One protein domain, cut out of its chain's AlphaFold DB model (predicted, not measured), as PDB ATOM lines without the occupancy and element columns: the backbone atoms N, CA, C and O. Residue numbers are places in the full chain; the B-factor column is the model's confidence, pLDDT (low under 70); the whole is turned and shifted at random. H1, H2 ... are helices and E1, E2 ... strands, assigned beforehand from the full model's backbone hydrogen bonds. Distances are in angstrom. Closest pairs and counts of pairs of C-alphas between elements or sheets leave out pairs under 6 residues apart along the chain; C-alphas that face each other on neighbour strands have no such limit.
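This is residues 12 to 60 of the 252 residues of an uncharacterized protein of Oscillibacter sp. KLE 1745 (UniProt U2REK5). Two hairpins, E1-E2 and E3-E4, lie side by side in one strongly twisted sheet, and the short helix H1 packs on it. The printed part has 49 residues, with E1, E2, E3, E4 and H1 along the chain; the sheet's order is E2 E1 E3 E4, antiparallel, and the class is mixed. It is compact, with a radius of gyration of the C-alphas of 10.7 A and spans of 31 by 23 by 18 A.

Begin at inner strands E1, residues 12 to 18, and E3, residues 35 to 42: N 15 and O 38 are 2.9 A apart, within hydrogen-bond range. E3 bends by 54 degrees at residue 38. Edge strand E2, residues 21 to 24, pairs with E1 through N 16 and O 23, 2.8 A. Edge strand E4, residues 48 to 52, pairs with E3 through N 39 and O 51, 2.8 A. H1, residues 53 to 59, is on the sheet at a height of 9.2 A; its closest C-alpha pair with E3 is Lys 53 and Gly 38, 3.9 A. In H1 every O i to N i+4 pair is within range.

Find C-alpha 12 at (218.734, 406.810, 467.117); E1 runs 17.5 A from there. E3 spans 20.4 A. H1 ends at C-alpha 59, (229.320, 400.465, 465.781).

The farthest C-alphas, Met 33 and Asp 45, are 33.1 A apart. The printed part has no cut, no link is long, and no printed residue is under 70 in pLDDT.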
ATOM      1  N   ALA A  12     219.281 408.106 466.769       94.62
ATOM      2  CA  ALA A  12     218.734 406.810 467.117       94.62
ATOM      3  C   ALA A  12     218.011 406.862 468.457       94.62
ATOM      4  O   ALA A  12     218.473 407.522 469.388       94.62
ATOM      5  N   GLU A  13     216.907 406.132 468.547       95.12
ATOM      6  CA  GLU A  13     216.162 405.922 469.786       95.12
ATOM      7  C   GLU A  13     216.008 404.419 470.065       95.12
ATOM      8  O   GLU A  13     215.902 403.633 469.113       95.12
ATOM      9  N   PRO A  14     216.010 403.993 471.343       96.19
ATOM     10  CA  PRO A  14     215.693 402.618 471.706       96.19
ATOM     11  C   PRO A  14     214.326 402.195 471.159       96.19
ATOM     12  O   PRO A  14     213.328 402.911 471.290       96.19
ATOM     13  N   ALA A  15     214.282 401.029 470.526       96.00
ATOM     14  CA  ALA A  15     213.085 400.516 469.878       96.00
ATOM     15  C   ALA A  15     213.049 398.987 469.876       96.00
ATOM     16  O   ALA A  15     214.070 398.301 469.968       96.00
ATOM     17  N   PHE A  16     211.850 398.449 469.691       95.06
ATOM     18  CA  PHE A  16     211.611 397.025 469.518       95.06
ATOM     19  C   PHE A  16     211.219 396.724 468.089       95.06
ATOM     20  O   PHE A  16     210.381 397.422 467.522       95.06
ATOM     21  N   ARG A  17     211.780 395.654 467.527       94.69
ATOM     22  CA  ARG A  17     211.227 395.044 466.322       94.69
ATOM     23  C   ARG A  17     210.341 393.874 466.728       94.69
ATOM     24  O   ARG A  17     210.793 392.979 467.442       94.69
ATOM     25  N   ILE A  18     209.079 393.921 466.313       92.31
ATOM     26  CA  ILE A  18     208.067 392.898 466.594       92.31
ATOM     27  C   ILE A  18     207.395 392.561 465.267       92.31
ATOM     28  O   ILE A  18     206.832 393.439 464.621       92.31
ATOM     29  N   ASP A  19     207.501 391.300 464.844       89.44
ATOM     30  CA  ASP A  19     206.899 390.781 463.605       89.44
ATOM     31  C   ASP A  19     207.218 391.617 462.339       89.44
ATOM     32  O   ASP A  19     206.432 391.684 461.399       89.44
ATOM     33  N   GLY A  20     208.403 392.240 462.302       86.62
ATOM     34  CA  GLY A  20     208.888 393.064 461.184       86.62
ATOM     35  C   GLY A  20     208.625 394.566 461.324       86.62
ATOM     36  O   GLY A  20     209.282 395.349 460.640       86.62
ATOM     37  N   GLU A  21     207.763 394.969 462.255       91.06
ATOM     38  CA  GLU A  21     207.424 396.368 462.527       91.06
ATOM     39  C   GLU A  21     208.262 396.941 463.678       91.06
ATOM     40  O   GLU A  21     208.650 396.223 464.606       91.06
ATOM     41  N   ILE A  22     208.560 398.242 463.619       93.00
ATOM     42  CA  ILE A  22     209.430 398.938 464.580       93.00
ATOM     43  C   ILE A  22     208.579 399.801 465.514       93.00
ATOM     44  O   ILE A  22     207.874 400.703 465.067       93.00
ATOM     45  N   TYR A  23     208.707 399.569 466.818       92.81
ATOM     46  CA  TYR A  23     207.997 400.295 467.869       92.81
ATOM     47  C   TYR A  23     208.994 401.023 468.776       92.81
ATOM     48  O   TYR A  23     209.815 400.355 469.408       92.81
ATOM     49  N   PRO A  24     208.949 402.363 468.875       92.62
ATOM     50  CA  PRO A  24     209.803 403.093 469.806       92.62
ATOM     51  C   PRO A  24     209.450 402.730 471.251       92.62
ATOM     52  O   PRO A  24     208.276 402.564 471.592       92.62
ATOM     53  N   GLU A  25     210.458 402.629 472.118       90.94
ATOM     54  CA  GLU A  25     210.257 402.272 473.531       90.94
ATOM     55  C   GLU A  25     209.461 403.334 474.306       90.94
ATOM     56  O   GLU A  25     208.784 403.019 475.282       90.94
ATOM     57  N   SER A  26     209.488 404.583 473.837       89.69
ATOM     58  CA  SER A  26     208.729 405.707 474.395       89.69
ATOM     59  C   SER A  26     207.217 405.638 474.124       89.69
ATOM     60  O   SER A  26     206.451 406.370 474.754       89.69
ATOM     61  N   GLY A  27     206.779 404.795 473.183       87.69
ATOM     62  CA  GLY A  27     205.398 404.716 472.707       87.69
ATOM     63  C   GLY A  27     204.638 403.460 473.153       87.69
ATOM     64  O   GLY A  27     205.148 402.632 473.909       87.69
ATOM     65  N   PRO A  28     203.386 403.283 472.687       87.56
ATOM     66  CA  PRO A  28     202.639 402.052 472.915       87.56
ATOM     67  C   PRO A  28     203.290 400.879 472.165       87.56
ATOM     68  O   PRO A  28     203.325 400.856 470.937       87.56
ATOM     69  N   VAL A  29     203.769 399.886 472.917       87.44
ATOM     70  CA  VAL A  29     204.399 398.672 472.375       87.44
ATOM     71  C   VAL A  29     203.441 397.481 472.516       87.44
ATOM     72  O   VAL A  29     202.971 397.209 473.628       87.44
ATOM     73  N   PRO A  30     203.139 396.742 471.432       87.94
ATOM     74  CA  PRO A  30     202.350 395.517 471.508       87.94
ATOM     75  C   PRO A  30     202.973 394.487 472.456       87.94
ATOM     76  O   PRO A  30     204.186 394.271 472.467       87.94
ATOM     77  N   ARG A  31     202.136 393.795 473.235       84.56
ATOM     78  CA  ARG A  31     202.591 392.643 474.023       84.56
ATOM     79  C   ARG A  31     202.837 391.468 473.078       84.56
ATOM     80  O   ARG A  31     201.885 390.878 472.583       84.56
ATOM     81  N   SER A  32     204.102 391.127 472.860       85.12
ATOM     82  CA  SER A  32     204.520 389.977 472.056       85.12
ATOM     83  C   SER A  32     205.707 389.273 472.709       85.12
ATOM     84  O   SER A  32     206.503 389.904 473.404       85.12
ATOM     85  N   MET A  33     205.821 387.961 472.485       79.00
ATOM     86  CA  MET A  33     207.005 387.185 472.874       79.00
ATOM     87  C   MET A  33     208.136 387.280 471.836       79.00
ATOM     88  O   MET A  33     209.290 387.046 472.179       79.00
ATOM     89  N   ASN A  34     207.834 387.682 470.596       85.88
ATOM     90  CA  ASN A  34     208.809 387.814 469.510       85.88
ATOM     91  C   ASN A  34     209.355 389.248 469.444       85.88
ATOM     92  O   ASN A  34     209.088 389.985 468.496       85.88
ATOM     93  N   ARG A  35     210.065 389.665 470.495       89.06
ATOM     94  CA  ARG A  35     210.596 391.028 470.641       89.06
ATOM     95  C   ARG A  35     212.105 391.033 470.458       89.06
ATOM     96  O   ARG A  35     212.823 390.398 471.226       89.06
ATOM     97  N   GLU A  36     212.581 391.813 469.498       94.06
ATOM     98  CA  GLU A  36     214.007 392.076 469.315       94.06
ATOM     99  C   GLU A  36     214.349 393.484 469.810       94.06
ATOM    100  O   GLU A  36     213.760 394.469 469.361       94.06
ATOM    101  N   GLU A  37     215.308 393.587 470.732       95.50
ATOM    102  CA  GLU A  37     215.815 394.877 471.209       95.50
ATOM    103  C   GLU A  37     216.768 395.503 470.194       95.50
ATOM    104  O   GLU A  37     217.677 394.852 469.664       95.50
ATOM    105  N   GLY A  38     216.602 396.797 469.963       96.00
ATOM    106  CA  GLY A  38     217.471 397.528 469.070       96.00
ATOM    107  C   GLY A  38     217.224 399.017 469.095       96.00
ATOM    108  O   GLY A  38     216.751 399.583 470.078       96.00
ATOM    109  N   TYR A  39     217.575 399.637 467.983       97.00
ATOM    110  CA  TYR A  39     217.457 401.063 467.782       97.00
ATOM    111  C   TYR A  39     216.737 401.330 466.474       97.00
ATOM    112  O   TYR A  39     217.081 400.746 465.440       97.00
ATOM    113  N   ARG A  40     215.768 402.242 466.515       95.81
ATOM    114  CA  ARG A  40     215.269 402.900 465.311       95.81
ATOM    115  C   ARG A  40     216.261 403.997 464.960       95.81
ATOM    116  O   ARG A  40     216.571 404.837 465.798       95.81
ATOM    117  N   VAL A  41     216.786 403.953 463.745       95.50
ATOM    118  CA  VAL A  41     217.845 404.837 463.264       95.50
ATOM    119  C   VAL A  41     217.290 405.737 462.175       95.50
ATOM    120  O   VAL A  41     216.809 405.243 461.157       95.50
ATOM    121  N   HIS A  42     217.431 407.042 462.368       94.06
ATOM    122  CA  HIS A  42     217.061 408.085 461.423       94.06
ATOM    123  C   HIS A  42     218.318 408.685 460.794       94.06
ATOM    124  O   HIS A  42     219.244 409.129 461.486       94.06
ATOM    125  N   TYR A  43     218.344 408.703 459.465       91.56
ATOM    126  CA  TYR A  43     219.423 409.293 458.685       91.56
ATOM    127  C   TYR A  43     219.063 410.717 458.232       91.56
ATOM    128  O   TYR A  43     217.885 411.033 458.057       91.56
ATOM    129  N   PRO A  44     220.064 411.583 457.975       84.88
ATOM    130  CA  PRO A  44     219.815 412.961 457.538       84.88
ATOM    131  C   PRO A  44     219.059 413.100 456.208       84.88
ATOM    132  O   PRO A  44     218.480 414.147 455.941       84.88
ATOM    133  N   ASP A  45     219.078 412.069 455.361       85.19
ATOM    134  CA  ASP A  45     218.355 412.017 454.086       85.19
ATOM    135  C   ASP A  45     216.890 411.559 454.236       85.19
ATOM    136  O   ASP A  45     216.184 411.423 453.238       85.19
ATOM    137  N   GLY A  46     216.427 411.336 455.471       90.06
ATOM    138  CA  GLY A  46     215.082 410.854 455.780       90.06
ATOM    139  C   GLY A  46     214.925 409.337 455.678       90.06
ATOM    140  O   GLY A  46     213.833 408.831 455.921       90.06
ATOM    141  N   TYR A  47     215.987 408.597 455.337       91.75
ATOM    142  CA  TYR A  47     215.959 407.141 455.419       91.75
ATOM    143  C   TYR A  47     215.845 406.702 456.883       91.75
ATOM    144  O   TYR A  47     216.446 407.300 457.780       91.75
ATOM    145  N   GLU A  48     215.097 405.629 457.120       93.12
ATOM    146  CA  GLU A  48     214.968 405.005 458.432       93.12
ATOM    147  C   GLU A  48     215.370 403.538 458.360       93.12
ATOM    148  O   GLU A  48     215.135 402.850 457.366       93.12
ATOM    149  N   SER A  49     215.977 403.047 459.434       94.06
ATOM    150  CA  SER A  49     216.310 401.633 459.569       94.06
ATOM    151  C   SER A  49     216.167 401.165 461.008       94.06
ATOM    152  O   SER A  49     216.044 401.971 461.929       94.06
ATOM    153  N   TRP A  50     216.225 399.853 461.205       96.06
ATOM    154  CA  TRP A  50     216.373 399.258 462.524       96.06
ATOM    155  C   TRP A  50     217.712 398.537 462.625       96.06
ATOM    156  O   TRP A  50     218.112 397.832 461.695       96.06
ATOM    157  N   SER A  51     218.381 398.693 463.766       95.69
ATOM    158  CA  SER A  51     219.608 397.970 464.094       95.69
ATOM    159  C   SER A  51     219.426 397.176 465.386       95.69
ATOM    160  O   SER A  51     218.974 397.762 466.372       95.69
ATOM    161  N   PRO A  52     219.847 395.898 465.445       96.56
ATOM    162  CA  PRO A  52     219.924 395.163 466.702       96.56
ATOM    163  C   PRO A  52     220.786 395.909 467.723       96.56
ATOM    164  O   PRO A  52     221.784 396.531 467.349       96.56
ATOM    165  N   LYS A  53     220.440 395.791 469.007       94.94
ATOM    166  CA  LYS A  53     221.088 396.528 470.102       94.94
ATOM    167  C   LYS A  53     222.609 396.370 470.112       94.94
ATOM    168  O   LYS A  53     223.323 397.355 469.965       94.94
ATOM    169  N   GLY A  54     223.098 395.129 470.168       92.75
ATOM    170  CA  GLY A  54     224.540 394.863 470.210       92.75
ATOM    171  C   GLY A  54     225.287 395.337 468.958       92.75
ATOM    172  O   GLY A  54     226.399 395.843 469.062       92.75
ATOM    173  N   VAL A  55     224.660 395.247 467.780       92.44
ATOM    174  CA  VAL A  55     225.242 395.751 466.522       92.44
ATOM    175  C   VAL A  55     225.335 397.276 466.548       92.44
ATOM    176  O   VAL A  55     226.339 397.845 466.122       92.44
ATOM    177  N   PHE A  56     224.298 397.938 467.061       92.94
ATOM    178  CA  PHE A  56     224.255 399.389 467.152       92.94
ATOM    179  C   PHE A  56     225.304 399.917 468.133       92.94
ATOM    180  O   PHE A  56     226.124 400.749 467.754       92.94
ATOM    181  N   GLU A  57     225.311 399.397 469.359       90.31
ATOM    182  CA  GLU A  57     226.212 399.821 470.435       90.31
ATOM    183  C   GLU A  57     227.688 399.558 470.097       90.31
ATOM    184  O   GLU A  57     228.555 400.344 470.470       90.31
ATOM    185  N   GLN A  58     227.990 398.495 469.343       87.12
ATOM    186  CA  GLN A  58     229.354 398.205 468.895       87.12
ATOM    187  C   GLN A  58     229.851 399.178 467.813       87.12
ATOM    188  O   GLN A  58     231.050 399.446 467.724       87.12
ATOM    189  N   ALA A  59     228.955 399.681 466.960       86.12
ATOM    190  CA  ALA A  59     229.320 400.465 465.781       86.12
ATOM    191  C   ALA A  59     229.233 401.987 465.980       86.12
ATOM    192  O   ALA A  59     229.772 402.732 465.159       86.12
ATOM    193  N   HIS A  60     228.568 402.461 467.039       86.75
ATOM    194  CA  HIS A  60     228.262 403.880 467.215       86.75
ATOM    195  C   HIS A  60     228.779 404.419 468.547       86.75
ATOM    196  O   HIS A  60     228.549 403.850 469.609       86.75
TER     197      HIS A  60